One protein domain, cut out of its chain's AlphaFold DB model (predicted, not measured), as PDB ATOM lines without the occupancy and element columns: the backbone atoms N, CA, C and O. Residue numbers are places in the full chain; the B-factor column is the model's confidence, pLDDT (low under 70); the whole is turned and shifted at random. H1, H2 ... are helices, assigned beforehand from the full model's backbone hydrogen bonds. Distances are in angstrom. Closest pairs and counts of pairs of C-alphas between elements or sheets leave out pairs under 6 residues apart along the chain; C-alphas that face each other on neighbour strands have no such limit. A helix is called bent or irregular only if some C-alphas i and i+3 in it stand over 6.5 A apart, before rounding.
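This is residues 2 to 98 of the 254 residues of the protein "Hypothetical protein" of Haptolina ericina (UniProt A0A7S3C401). Long H2 is the spine of an up-and-down bundle, each helix running against the one before: H1 folds back along H2, and H3 folds back from its other end as a V, residues 5 to 9 of H1 reaching H3. The printed part has 97 residues with three named helices, H1 H2 H3, and no named strand; it is all helix. It is only just loose, close to extended, radius of gyration of the C-alphas 18.8 A, spanning 64 by 30 by 13 A.

H2, residues 34 to 64, 45.2 A from first to last C-alpha, begins at (17.117, -42.658, -7.553). H3, residues 71 to 96, 37.1 A, ends at (-5.442, -35.157, -21.702). H1, residues 4 to 22, 26.5 A, is irregular: C-alphas 5 and 8 are 7.8 A apart.

H2 and H1 touch as a hairpin, closest C-alphas Ala 52 and Gly 4, 3.6 A, at a shallow tilt of 20 degrees. H2 and H3, also a hairpin, touch through residues 59 to 63 and 73 to 81 alone, at 28 degrees, closest C-alphas Val 63 and Arg 74, 5.8 A. Every O i to N i+4 pair is within hydrogen-bond range in H3, 25 of 27 in H2, 11 of 15 in H1.

The printed part has no cut. The H1 to H2 link is long; residues 25 to 33 stand free. Mean pLDDT of the printed part is 72.0, with residues 2 to 14 under 70, among others.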
ATOM      1  N   PHE A   2     -13.032 -47.355  -4.284       37.94
ATOM      2  CA  PHE A   2     -13.042 -47.572  -5.730       37.94
ATOM      3  C   PHE A   2     -11.725 -47.085  -6.368       37.94
ATOM      4  O   PHE A   2     -11.597 -45.909  -6.682       37.94
ATOM      5  N   SER A   3     -10.739 -47.972  -6.536       47.59
ATOM      6  CA  SER A   3      -9.470 -47.656  -7.223       47.59
ATOM      7  C   SER A   3      -9.418 -48.163  -8.670       47.59
ATOM      8  O   SER A   3      -8.483 -47.845  -9.398       47.59
ATOM      9  N   GLY A   4     -10.437 -48.904  -9.124       44.41
ATOM     10  CA  GLY A   4     -10.480 -49.433 -10.491       44.41
ATOM     11  C   GLY A   4     -10.639 -48.373 -11.582       44.41
ATOM     12  O   GLY A   4     -10.255 -48.611 -12.724       44.41
ATOM     13  N   THR A   5     -11.147 -47.187 -11.235       48.06
ATOM     14  CA  THR A   5     -11.432 -46.115 -12.197       48.06
ATOM     15  C   THR A   5     -10.198 -45.358 -12.688       48.06
ATOM     16  O   THR A   5     -10.258 -44.650 -13.689       48.06
ATOM     17  N   ASN A   6      -9.063 -45.508 -12.007       55.41
ATOM     18  CA  ASN A   6      -7.852 -44.751 -12.313       55.41
ATOM     19  C   ASN A   6      -6.790 -45.560 -13.048       55.41
ATOM     20  O   ASN A   6      -5.710 -45.041 -13.265       55.41
ATOM     21  N   LEU A   7      -7.052 -46.796 -13.479       61.66
ATOM     22  CA  LEU A   7      -5.992 -47.608 -14.076       61.66
ATOM     23  C   LEU A   7      -5.381 -46.951 -15.325       61.66
ATOM     24  O   LEU A   7      -4.167 -46.815 -15.422       61.66
ATOM     25  N   ALA A   8      -6.213 -46.491 -16.262       57.03
ATOM     26  CA  ALA A   8      -5.733 -45.876 -17.498       57.03
ATOM     27  C   ALA A   8      -5.096 -44.494 -17.261       57.03
ATOM     28  O   ALA A   8      -4.028 -44.210 -17.798       57.03
ATOM     29  N   SER A   9      -5.713 -43.647 -16.431       59.97
ATOM     30  CA  SER A   9      -5.180 -42.320 -16.094       59.97
ATOM     31  C   SER A   9      -3.897 -42.423 -15.270       59.97
ATOM     32  O   SER A   9      -2.940 -41.707 -15.546       59.97
ATOM     33  N   ALA A  10      -3.824 -43.352 -14.319       62.59
ATOM     34  CA  ALA A  10      -2.630 -43.611 -13.534       62.59
ATOM     35  C   ALA A  10      -1.525 -44.209 -14.386       62.59
ATOM     36  O   ALA A  10      -0.403 -43.738 -14.275       62.59
ATOM     37  N   ILE A  11      -1.818 -45.151 -15.290       66.00
ATOM     38  CA  ILE A  11      -0.818 -45.625 -16.250       66.00
ATOM     39  C   ILE A  11      -0.298 -44.435 -17.057       66.00
ATOM     40  O   ILE A  11       0.899 -44.212 -17.054       66.00
ATOM     41  N   VAL A  12      -1.149 -43.602 -17.662       65.56
ATOM     42  CA  VAL A  12      -0.693 -42.479 -18.505       65.56
ATOM     43  C   VAL A  12       0.076 -41.407 -17.715       65.56
ATOM     44  O   VAL A  12       1.126 -40.941 -18.166       65.56
ATOM     45  N   VAL A  13      -0.405 -41.015 -16.533       64.06
ATOM     46  CA  VAL A  13       0.211 -39.965 -15.703       64.06
ATOM     47  C   VAL A  13       1.491 -40.470 -15.033       64.06
ATOM     48  O   VAL A  13       2.513 -39.780 -15.052       64.06
ATOM     49  N   LYS A  14       1.480 -41.692 -14.489       68.38
ATOM     50  CA  LYS A  14       2.650 -42.311 -13.847       68.38
ATOM     51  C   LYS A  14       3.661 -42.818 -14.868       68.38
ATOM     52  O   LYS A  14       4.839 -42.871 -14.539       68.38
ATOM     53  N   TRP A  15       3.271 -43.098 -16.114       71.50
ATOM     54  CA  TRP A  15       4.207 -43.474 -17.181       71.50
ATOM     55  C   TRP A  15       5.256 -42.393 -17.425       71.50
ATOM     56  O   TRP A  15       6.429 -42.705 -17.602       71.50
ATOM     57  N   ARG A  16       4.875 -41.112 -17.348       68.62
ATOM     58  CA  ARG A  16       5.841 -40.005 -17.424       68.62
ATOM     59  C   ARG A  16       6.808 -39.997 -16.240       68.62
ATOM     60  O   ARG A  16       7.995 -39.766 -16.441       68.62
ATOM     61  N   GLN A  17       6.331 -40.297 -15.031       68.06
ATOM     62  CA  GLN A  17       7.196 -40.452 -13.851       68.06
ATOM     63  C   GLN A  17       8.138 -41.654 -14.011       68.06
ATOM     64  O   GLN A  17       9.316 -41.566 -13.686       68.06
ATOM     65  N   PHE A  18       7.652 -42.741 -14.612       71.00
ATOM     66  CA  PHE A  18       8.441 -43.924 -14.932       71.00
ATOM     67  C   PHE A  18       9.544 -43.634 -15.958       71.00
ATOM     68  O   PHE A  18      10.689 -44.048 -15.794       71.00
ATOM     69  N   GLN A  19       9.217 -42.868 -17.003       74.88
ATOM     70  CA  GLN A  19      10.188 -42.400 -17.992       74.88
ATOM     71  C   GLN A  19      11.228 -41.458 -17.372       74.88
ATOM     72  O   GLN A  19      12.407 -41.581 -17.695       74.88
ATOM     73  N   ALA A  20      10.823 -40.581 -16.447       68.62
ATOM     74  CA  ALA A  20      11.743 -39.718 -15.708       68.62
ATOM     75  C   ALA A  20      12.704 -40.526 -14.818       68.62
ATOM     76  O   ALA A  20      13.893 -40.233 -14.780       68.62
ATOM     77  N   CYS A  21      12.236 -41.606 -14.182       71.81
ATOM     78  CA  CYS A  21      13.104 -42.523 -13.435       71.81
ATOM     79  C   CYS A  21      14.107 -43.284 -14.318       71.81
ATOM     80  O   CYS A  21      15.119 -43.760 -13.809       71.81
ATOM     81  N   ARG A  22      13.853 -43.405 -15.628       73.62
ATOM     82  CA  ARG A  22      14.776 -44.041 -16.580       73.62
ATOM     83  C   ARG A  22      15.898 -43.102 -17.035       73.62
ATOM     84  O   ARG A  22      16.949 -43.582 -17.447       73.62
ATOM     85  N   GLN A  23      15.682 -41.788 -16.985       68.69
ATOM     86  CA  GLN A  23      16.649 -40.780 -17.418       68.69
ATOM     87  C   GLN A  23      17.369 -40.184 -16.207       68.69
ATOM     88  O   GLN A  23      17.092 -39.061 -15.798       68.69
ATOM     89  N   VAL A  24      18.294 -40.942 -15.617       59.44
ATOM     90  CA  VAL A  24      19.213 -40.404 -14.606       59.44
ATOM     91  C   VAL A  24      20.532 -40.076 -15.306       59.44
ATOM     92  O   VAL A  24      21.174 -40.997 -15.815       59.44
ATOM     93  N   PRO A  25      20.937 -38.796 -15.385       62.25
ATOM     94  CA  PRO A  25      22.254 -38.428 -15.882       62.25
ATOM     95  C   PRO A  25      23.331 -39.025 -14.961       62.25
ATOM     96  O   PRO A  25      23.206 -38.886 -13.743       62.25
ATOM     97  N   PRO A  26      24.375 -39.673 -15.501       69.75
ATOM     98  CA  PRO A  26      25.395 -40.365 -14.706       69.75
ATOM     99  C   PRO A  26      26.264 -39.450 -13.821       69.75
ATOM    100  O   PRO A  26      26.977 -39.958 -12.962       69.75
ATOM    101  N   ASP A  27      26.183 -38.125 -13.974       77.06
ATOM    102  CA  ASP A  27      27.251 -37.220 -13.524       77.06
ATOM    103  C   ASP A  27      26.909 -36.333 -12.310       77.06
ATOM    104  O   ASP A  27      27.670 -35.417 -12.006       77.06
ATOM    105  N   ASN A  28      25.794 -36.557 -11.598       73.12
ATOM    106  CA  ASN A  28      25.448 -35.742 -10.420       73.12
ATOM    107  C   ASN A  28      25.474 -36.554  -9.104       73.12
ATOM    108  O   ASN A  28      24.467 -37.178  -8.758       73.12
ATOM    109  N   PRO A  29      26.604 -36.561  -8.369       73.88
ATOM    110  CA  PRO A  29      26.782 -37.352  -7.147       73.88
ATOM    111  C   PRO A  29      25.976 -36.843  -5.939       73.88
ATOM    112  O   PRO A  29      25.860 -37.568  -4.952       73.88
ATOM    113  N   ASP A  30      25.385 -35.646  -6.015       80.81
ATOM    114  CA  ASP A  30      24.618 -35.049  -4.912       80.81
ATOM    115  C   ASP A  30      23.130 -35.445  -4.908       80.81
ATOM    116  O   ASP A  30      22.392 -35.111  -3.976       80.81
ATOM    117  N   LEU A  31      22.650 -36.160  -5.935       65.31
ATOM    118  CA  LEU A  31      21.263 -36.623  -5.969       65.31
ATOM    119  C   LEU A  31      21.093 -37.921  -5.155       65.31
ATOM    120  O   LEU A  31      21.848 -38.875  -5.355       65.31
ATOM    121  N   PRO A  32      20.072 -38.016  -4.277       59.78
ATOM    122  CA  PRO A  32      19.796 -39.234  -3.520       59.78
ATOM    123  C   PRO A  32      19.568 -40.425  -4.465       59.78
ATOM    124  O   PRO A  32      19.028 -40.236  -5.559       59.78
ATOM    125  N   PRO A  33      19.933 -41.658  -4.054       58.78
ATOM    126  CA  PRO A  33      19.875 -42.843  -4.903       58.78
ATOM    127  C   PRO A  33      18.464 -43.032  -5.469       58.78
ATOM    128  O   PRO A  33      17.511 -43.415  -4.786       58.78
ATOM    129  N   THR A  34      18.351 -42.753  -6.762       61.62
ATOM    130  CA  THR A  34      17.117 -42.658  -7.553       61.62
ATOM    131  C   THR A  34      16.312 -43.959  -7.589       61.62
ATOM    132  O   THR A  34      15.100 -43.935  -7.823       61.62
ATOM    133  N   GLY A  35      16.943 -45.093  -7.275       65.25
ATOM    134  CA  GLY A  35      16.283 -46.394  -7.190       65.25
ATOM    135  C   GLY A  35      15.194 -46.467  -6.115       65.25
ATOM    136  O   GLY A  35      14.128 -47.031  -6.364       65.25
ATOM    137  N   ALA A  36      15.408 -45.851  -4.945       68.81
ATOM    138  CA  ALA A  36      14.460 -45.953  -3.832       68.81
ATOM    139  C   ALA A  36      13.161 -45.175  -4.097       68.81
ATOM    140  O   ALA A  36      12.078 -45.651  -3.764       68.81
ATOM    141  N   ALA A  37      13.242 -44.009  -4.745       67.12
ATOM    142  CA  ALA A  37      12.061 -43.224  -5.108       67.12
ATOM    143  C   ALA A  37      11.224 -43.919  -6.198       67.12
ATOM    144  O   ALA A  37       9.998 -43.943  -6.113       67.12
ATOM    145  N   CYS A  38      11.879 -44.539  -7.189       75.19
ATOM    146  CA  CYS A  38      11.211 -45.287  -8.259       75.19
ATOM    147  C   CYS A  38      10.404 -46.482  -7.719       75.19
ATOM    148  O   CYS A  38       9.290 -46.750  -8.177       75.19
ATOM    149  N   PHE A  39      10.932 -47.162  -6.696       77.31
ATOM    150  CA  PHE A  39      10.272 -48.302  -6.063       77.31
ATOM    151  C   PHE A  39       8.885 -47.956  -5.497       77.31
ATOM    152  O   PHE A  39       7.931 -48.707  -5.700       77.31
ATOM    153  N   TRP A  40       8.732 -46.794  -4.857       72.12
ATOM    154  CA  TRP A  40       7.439 -46.361  -4.315       72.12
ATOM    155  C   TRP A  40       6.406 -46.070  -5.406       72.12
ATOM    156  O   TRP A  40       5.234 -46.411  -5.250       72.12
ATOM    157  N   TYR A  41       6.832 -45.504  -6.539       71.19
ATOM    158  CA  TYR A  41       5.947 -45.288  -7.686       71.19
ATOM    159  C   TYR A  41       5.495 -46.606  -8.323       71.19
ATOM    160  O   TYR A  41       4.331 -46.735  -8.697       71.19
ATOM    161  N   LEU A  42       6.389 -47.595  -8.404       71.69
ATOM    162  CA  LEU A  42       6.055 -48.948  -8.858       71.69
ATOM    163  C   LEU A  42       5.036 -49.624  -7.948       71.69
ATOM    164  O   LEU A  42       4.075 -50.211  -8.443       71.69
ATOM    165  N   LEU A  43       5.227 -49.519  -6.632       73.56
ATOM    166  CA  LEU A  43       4.292 -50.063  -5.652       73.56
ATOM    167  C   LEU A  43       2.903 -49.434  -5.774       73.56
ATOM    168  O   LEU A  43       1.914 -50.162  -5.765       73.56
ATOM    169  N   ASP A  44       2.819 -48.114  -5.945       72.38
ATOM    170  CA  ASP A  44       1.547 -47.409  -6.143       72.38
ATOM    171  C   ASP A  44       0.831 -47.876  -7.424       72.38
ATOM    172  O   ASP A  44      -0.348 -48.236  -7.392       72.38
ATOM    173  N   VAL A  45       1.552 -47.979  -8.547       72.00
ATOM    174  CA  VAL A  45       0.991 -48.496  -9.809       72.00
ATOM    175  C   VAL A  45       0.524 -49.947  -9.654       72.00
ATOM    176  O   VAL A  45      -0.595 -50.278 -10.054       72.00
ATOM    177  N   GLN A  46       1.328 -50.803  -9.021       76.94
ATOM    178  CA  GLN A  46       0.971 -52.197  -8.757       76.94
ATOM    179  C   GLN A  46      -0.263 -52.309  -7.852       76.94
ATOM    180  O   GLN A  46      -1.133 -53.152  -8.093       76.94
ATOM    181  N   GLN A  47      -0.377 -51.457  -6.833       75.62
ATOM    182  CA  GLN A  47      -1.531 -51.413  -5.938       75.62
ATOM    183  C   GLN A  47      -2.802 -50.995  -6.691       75.62
ATOM    184  O   GLN A  47      -3.860 -51.597  -6.493       75.62
ATOM    185  N   GLN A  48      -2.704 -50.019  -7.595       73.25
ATOM    186  CA  GLN A  48      -3.832 -49.583  -8.417       73.25
ATOM    187  C   GLN A  48      -4.264 -50.645  -9.434       73.25
ATOM    188  O   GLN A  48      -5.459 -50.925  -9.531       73.25
ATOM    189  N   ILE A  49      -3.315 -51.300 -10.118       72.19
ATOM    190  CA  ILE A  49      -3.588 -52.460 -10.987       72.19
ATOM    191  C   ILE A  49      -4.309 -53.550 -10.193       72.19
ATOM    192  O   ILE A  49      -5.372 -54.020 -10.599       72.19
ATOM    193  N   SER A  50      -3.765 -53.919  -9.033       70.25
ATOM    194  CA  SER A  50      -4.327 -54.979  -8.192       70.25
ATOM    195  C   SER A  50      -5.747 -54.636  -7.737       70.25
ATOM    196  O   SER A  50      -6.641 -55.478  -7.803       70.25
ATOM    197  N   SER A  51      -5.994 -53.386  -7.336       74.06
ATOM    198  CA  SER A  51      -7.330 -52.939  -6.938       74.06
ATOM    199  C   SER A  51      -8.320 -52.938  -8.106       74.06
ATOM    200  O   SER A  51      -9.465 -53.354  -7.924       74.06
ATOM    201  N   ALA A  52      -7.887 -52.529  -9.302       74.88
ATOM    202  CA  ALA A  52      -8.714 -52.560 -10.504       74.88
ATOM    203  C   ALA A  52      -9.113 -53.988 -10.888       74.88
ATOM    204  O   ALA A  52     -10.285 -54.244 -11.163       74.88
ATOM    205  N   LEU A  53      -8.162 -54.923 -10.837       71.75
ATOM    206  CA  LEU A  53      -8.411 -56.335 -11.115       71.75
ATOM    207  C   LEU A  53      -9.360 -56.954 -10.091       71.75
ATOM    208  O   LEU A  53     -10.335 -57.588 -10.480       71.75
ATOM    209  N   VAL A  54      -9.129 -56.738  -8.792       73.38
ATOM    210  CA  VAL A  54     -10.024 -57.245  -7.739       73.38
ATOM    211  C   VAL A  54     -11.434 -56.692  -7.925       73.38
ATOM    212  O   VAL A  54     -12.402 -57.444  -7.857       73.38
ATOM    213  N   PHE A  55     -11.560 -55.396  -8.209       77.56
ATOM    214  CA  PHE A  55     -12.856 -54.774  -8.444       77.56
ATOM    215  C   PHE A  55     -13.566 -55.349  -9.682       77.56
ATOM    216  O   PHE A  55     -14.744 -55.696  -9.604       77.56
ATOM    217  N   GLY A  56     -12.848 -55.517 -10.795       77.50
ATOM    218  CA  GLY A  56     -13.379 -56.147 -12.005       77.50
ATOM    219  C   GLY A  56     -13.826 -57.591 -11.768       77.50
ATOM    220  O   GLY A  56     -14.922 -57.970 -12.173       77.50
ATOM    221  N   THR A  57     -13.031 -58.377 -11.039       74.81
ATOM    222  CA  THR A  57     -13.371 -59.759 -10.674       74.81
ATOM    223  C   THR A  57     -14.598 -59.822  -9.768       74.81
ATOM    224  O   THR A  57     -15.458 -60.671  -9.981       74.81
ATOM    225  N   LEU A  58     -14.730 -58.915  -8.795       77.00
ATOM    226  CA  LEU A  58     -15.920 -58.837  -7.941       77.00
ATOM    227  C   LEU A  58     -17.176 -58.490  -8.745       77.00
ATOM    228  O   LEU A  58     -18.211 -59.118  -8.541       77.00
ATOM    229  N   LEU A  59     -17.091 -57.547  -9.687       75.50
ATOM    230  CA  LEU A  59     -18.207 -57.240 -10.585       75.50
ATOM    231  C   LEU A  59     -18.585 -58.439 -11.459       75.50
ATOM    232  O   LEU A  59     -19.768 -58.741 -11.594       75.50
ATOM    233  N   MET A  60     -17.595 -59.146 -12.010       79.25
ATOM    234  CA  MET A  60     -17.845 -60.375 -12.763       79.25
ATOM    235  C   MET A  60     -18.517 -61.432 -11.884       79.25
ATOM    236  O   MET A  60     -19.525 -62.002 -12.284       79.25
ATOM    237  N   LEU A  61     -18.032 -61.654 -10.661       75.56
ATOM    238  CA  LEU A  61     -18.639 -62.601  -9.723       75.56
ATOM    239  C   LEU A  61     -20.101 -62.249  -9.414       75.56
ATOM    240  O   LEU A  61     -20.943 -63.142  -9.435       75.56
ATOM    241  N   VAL A  62     -20.417 -60.968  -9.204       76.25
ATOM    242  CA  VAL A  62     -21.799 -60.504  -8.973       76.25
ATOM    243  C   VAL A  62     -22.702 -60.782 -10.178       76.25
ATOM    244  O   VAL A  62     -23.862 -61.135 -10.002       76.25
ATOM    245  N   VAL A  63     -22.188 -60.649 -11.403       76.88
ATOM    246  CA  VAL A  63     -22.975 -60.882 -12.626       76.88
ATOM    247  C   VAL A  63     -23.132 -62.374 -12.944       76.88
ATOM    248  O   VAL A  63     -24.182 -62.779 -13.446       76.88
ATOM    249  N   TYR A  64     -22.105 -63.186 -12.681       75.69
ATOM    250  CA  TYR A  64     -22.046 -64.580 -13.133       75.69
ATOM    251  C   TYR A  64     -22.498 -65.615 -12.092       75.69
ATOM    252  O   TYR A  64     -22.898 -66.707 -12.497       75.69
ATOM    253  N   TYR A  65     -22.448 -65.330 -10.784       73.00
ATOM    254  CA  TYR A  65     -22.678 -66.353  -9.754       73.00
ATOM    255  C   TYR A  65     -24.114 -66.312  -9.169       73.00
ATOM    256  O   TYR A  65     -24.489 -65.323  -8.535       73.00
ATOM    257  N   PRO A  66     -24.943 -67.372  -9.324       59.88
ATOM    258  CA  PRO A  66     -26.220 -67.496  -8.608       59.88
ATOM    259  C   PRO A  66     -25.963 -67.677  -7.095       59.88
ATOM    260  O   PRO A  66     -24.982 -68.328  -6.732       59.88
ATOM    261  N   PRO A  67     -26.788 -67.116  -6.184       61.59
ATOM    262  CA  PRO A  67     -28.214 -66.792  -6.330       61.59
ATOM    263  C   PRO A  67     -28.529 -65.364  -6.801       61.59
ATOM    264  O   PRO A  67     -29.685 -65.078  -7.099       61.59
ATOM    265  N   HIS A  68     -27.528 -64.486  -6.928       62.47
ATOM    266  CA  HIS A  68     -27.703 -63.060  -7.253       62.47
ATOM    267  C   HIS A  68     -27.937 -62.781  -8.746       62.47
ATOM    268  O   HIS A  68     -27.598 -61.737  -9.302       62.47
ATOM    269  N   ASN A  69     -28.530 -63.756  -9.431       71.81
ATOM    270  CA  ASN A  69     -28.769 -63.708 -10.859       71.81
ATOM    271  C   ASN A  69     -30.100 -63.024 -11.208       71.81
ATOM    272  O   ASN A  69     -30.703 -63.301 -12.248       71.81
ATOM    273  N   THR A  70     -30.608 -62.171 -10.318       84.31
ATOM    274  CA  THR A  70     -31.865 -61.467 -10.555       84.31
ATOM    275  C   THR A  70     -31.654 -60.347 -11.574       84.31
ATOM    276  O   THR A  70     -30.582 -59.745 -11.685       84.31
ATOM    277  N   ARG A  71     -32.698 -60.034 -12.351       85.50
ATOM    278  CA  ARG A  71     -32.650 -58.967 -13.366       85.50
ATOM    279  C   ARG A  71     -32.237 -57.615 -12.767       85.50
ATOM    280  O   ARG A  71     -31.529 -56.855 -13.423       85.50
ATOM    281  N   ASN A  72     -32.652 -57.344 -11.530       83.81
ATOM    282  CA  ASN A  72     -32.383 -56.085 -10.837       83.81
ATOM    283  C   ASN A  72     -30.918 -55.973 -10.402       83.81
ATOM    284  O   ASN A  72     -30.306 -54.929 -10.609       83.81
ATOM    285  N   GLU A  73     -30.329 -57.045  -9.867       81.75
ATOM    286  CA  GLU A  73     -28.917 -57.062  -9.461       81.75
ATOM    287  C   GLU A  73     -27.989 -56.936 -10.672       81.75
ATOM    288  O   GLU A  73     -27.052 -56.138 -10.653       81.75
ATOM    289  N   ARG A  74     -28.311 -57.623 -11.776       82.62
ATOM    290  CA  ARG A  74     -27.604 -57.459 -13.055       82.62
ATOM    291  C   ARG A  74     -27.686 -56.024 -13.575       82.62
ATOM    292  O   ARG A  74     -26.672 -55.467 -13.988       82.62
ATOM    293  N   ALA A  75     -28.876 -55.421 -13.554       85.62
ATOM    294  CA  ALA A  75     -29.065 -54.040 -13.994       85.62
ATOM    295  C   ALA A  75     -28.270 -53.055 -13.123       85.62
ATOM    296  O   ALA A  75     -27.626 -52.156 -13.659       85.62
ATOM    297  N   LEU A  76     -28.252 -53.256 -11.802       83.56
ATOM    298  CA  LEU A  76     -27.470 -52.444 -10.871       83.56
ATOM    299  C   LEU A  76     -25.960 -52.599 -11.101       83.56
ATOM    300  O   LEU A  76     -25.239 -51.600 -11.113       83.56
ATOM    301  N   ALA A  77     -25.477 -53.825 -11.315       81.94
ATOM    302  CA  ALA A  77     -24.070 -54.092 -11.604       81.94
ATOM    303  C   ALA A  77     -23.632 -53.432 -12.919       81.94
ATOM    304  O   ALA A  77     -22.616 -52.737 -12.948       81.94
ATOM    305  N   LEU A  78     -24.433 -53.576 -13.982       83.81
ATOM    306  CA  LEU A  78     -24.188 -52.923 -15.269       83.81
ATOM    307  C   LEU A  78     -24.219 -51.400 -15.142       83.81
ATOM    308  O   LEU A  78     -23.295 -50.743 -15.606       83.81
ATOM    309  N   PHE A  79     -25.220 -50.837 -14.459       85.62
ATOM    310  CA  PHE A  79     -25.307 -49.398 -14.207       85.62
ATOM    311  C   PHE A  79     -24.069 -48.877 -13.471       85.62
ATOM    312  O   PHE A  79     -23.476 -47.879 -13.876       85.62
ATOM    313  N   THR A  80     -23.638 -49.586 -12.425       80.31
ATOM    314  CA  THR A  80     -22.438 -49.240 -11.654       80.31
ATOM    315  C   THR A  80     -21.190 -49.286 -12.533       80.31
ATOM    316  O   THR A  80     -20.381 -48.362 -12.498       80.31
ATOM    317  N   LEU A  81     -21.047 -50.322 -13.365       80.75
ATOM    318  CA  LEU A  81     -19.938 -50.470 -14.307       80.75
ATOM    319  C   LEU A  81     -19.934 -49.344 -15.353       80.75
ATOM    320  O   LEU A  81     -18.889 -48.752 -15.614       80.75
ATOM    321  N   THR A  82     -21.092 -48.994 -15.916       82.56
ATOM    322  CA  THR A  82     -21.218 -47.890 -16.875       82.56
ATOM    323  C   THR A  82     -20.864 -46.548 -16.238       82.56
ATOM    324  O   THR A  82     -20.083 -45.792 -16.814       82.56
ATOM    325  N   LEU A  83     -21.374 -46.260 -15.036       82.31
ATOM    326  CA  LEU A  83     -21.055 -45.035 -14.298       82.31
ATOM    327  C   LEU A  83     -19.547 -44.913 -14.044       82.31
ATOM    328  O   LEU A  83     -18.955 -43.856 -14.246       82.31
ATOM    329  N   VAL A  84     -18.919 -46.021 -13.657       78.88
ATOM    330  CA  VAL A  84     -17.472 -46.136 -13.456       78.88
ATOM    331  C   VAL A  84     -16.708 -45.809 -14.730       78.88
ATOM    332  O   VAL A  84     -15.836 -44.947 -14.695       78.88
ATOM    333  N   LEU A  85     -17.074 -46.412 -15.863       79.25
ATOM    334  CA  LEU A  85     -16.439 -46.131 -17.151       79.25
ATOM    335  C   LEU A  85     -16.585 -44.661 -17.572       79.25
ATOM    336  O   LEU A  85     -15.625 -44.081 -18.079       79.25
ATOM    337  N   ILE A  86     -17.742 -44.039 -17.321       83.69
ATOM    338  CA  ILE A  86     -17.966 -42.610 -17.595       83.69
ATOM    339  C   ILE A  86     -17.032 -41.742 -16.739       83.69
ATOM    340  O   ILE A  86     -16.366 -40.853 -17.269       83.69
ATOM    341  N   LEU A  87     -16.928 -42.016 -15.435       81.75
ATOM    342  CA  LEU A  87     -16.030 -41.289 -14.528       81.75
ATOM    343  C   LEU A  87     -14.548 -41.479 -14.897       81.75
ATOM    344  O   LEU A  87     -13.765 -40.530 -14.786       81.75
ATOM    345  N   CYS A  88     -14.160 -42.665 -15.383       79.31
ATOM    346  CA  CYS A  88     -12.826 -42.914 -15.938       79.31
ATOM    347  C   CYS A  88     -12.572 -42.046 -17.168       79.31
ATOM    348  O   CYS A  88     -11.566 -41.344 -17.236       79.31
ATOM    349  N   ALA A  89     -13.485 -42.095 -18.143       78.69
ATOM    350  CA  ALA A  89     -13.355 -41.364 -19.396       78.69
ATOM    351  C   ALA A  89     -13.263 -39.857 -19.140       78.69
ATOM    352  O   ALA A  89     -12.385 -39.198 -19.692       78.69
ATOM    353  N   LEU A  90     -14.090 -39.330 -18.232       82.62
ATOM    354  CA  LEU A  90     -14.044 -37.931 -17.819       82.62
ATOM    355  C   LEU A  90     -12.696 -37.572 -17.180       82.62
ATOM    356  O   LEU A  90     -12.089 -36.570 -17.552       82.62
ATOM    357  N   SER A  91     -12.175 -38.421 -16.289       79.62
ATOM    358  CA  SER A  91     -10.845 -38.238 -15.689       79.62
ATOM    359  C   SER A  91      -9.731 -38.240 -16.744       79.62
ATOM    360  O   SER A  91      -8.826 -37.405 -16.688       79.62
ATOM    361  N   CYS A  92      -9.810 -39.123 -17.743       76.88
ATOM    362  CA  CYS A  92      -8.865 -39.178 -18.858       76.88
ATOM    363  C   CYS A  92      -8.940 -37.924 -19.741       76.88
ATOM    364  O   CYS A  92      -7.895 -37.376 -20.078       76.88
ATOM    365  N   VAL A  93     -10.142 -37.443 -20.078       82.00
ATOM    366  CA  VAL A  93     -10.348 -36.222 -20.883       82.00
ATOM    367  C   VAL A  93      -9.825 -34.984 -20.155       82.00
ATOM    368  O   VAL A  93      -9.116 -34.170 -20.743       82.00
ATOM    369  N   LEU A  94     -10.112 -34.860 -18.857       78.69
ATOM    370  CA  LEU A  94      -9.596 -33.763 -18.035       78.69
ATOM    371  C   LEU A  94      -8.067 -33.813 -17.899       78.69
ATOM    372  O   LEU A  94      -7.432 -32.766 -17.803       78.69
ATOM    373  N   SER A  95      -7.476 -35.012 -17.932       73.25
ATOM    374  CA  SER A  95      -6.021 -35.207 -17.875       73.25
ATOM    375  C   SER A  95      -5.327 -35.000 -19.228       73.25
ATOM    376  O   SER A  95      -4.171 -34.581 -19.260       73.25
ATOM    377  N   SER A  96      -5.997 -35.296 -20.348       76.69
ATOM    378  CA  SER A  96      -5.442 -35.157 -21.702       76.69
ATOM    379  C   SER A  96      -5.560 -33.740 -22.269       76.69
ATOM    380  O   SER A  96      -4.877 -33.410 -23.242       76.69
ATOM    381  N   GLY A  97      -6.376 -32.881 -21.649       74.12
ATOM    382  CA  GLY A  97      -6.527 -31.464 -21.978       74.12
ATOM    383  C   GLY A  97      -5.243 -30.642 -21.793       74.12
ATOM    384  O   GLY A  97      -5.080 -29.948 -20.798       74.12
ATOM    385  N   HIS A  98      -4.343 -30.718 -22.777       49.50
ATOM    386  CA  HIS A  98      -3.304 -29.749 -23.157       49.50
ATOM    387  C   HIS A  98      -2.564 -29.013 -22.019       49.50
ATOM    388  O   HIS A  98      -2.842 -27.858 -21.698       49.50
TER     389      HIS A  98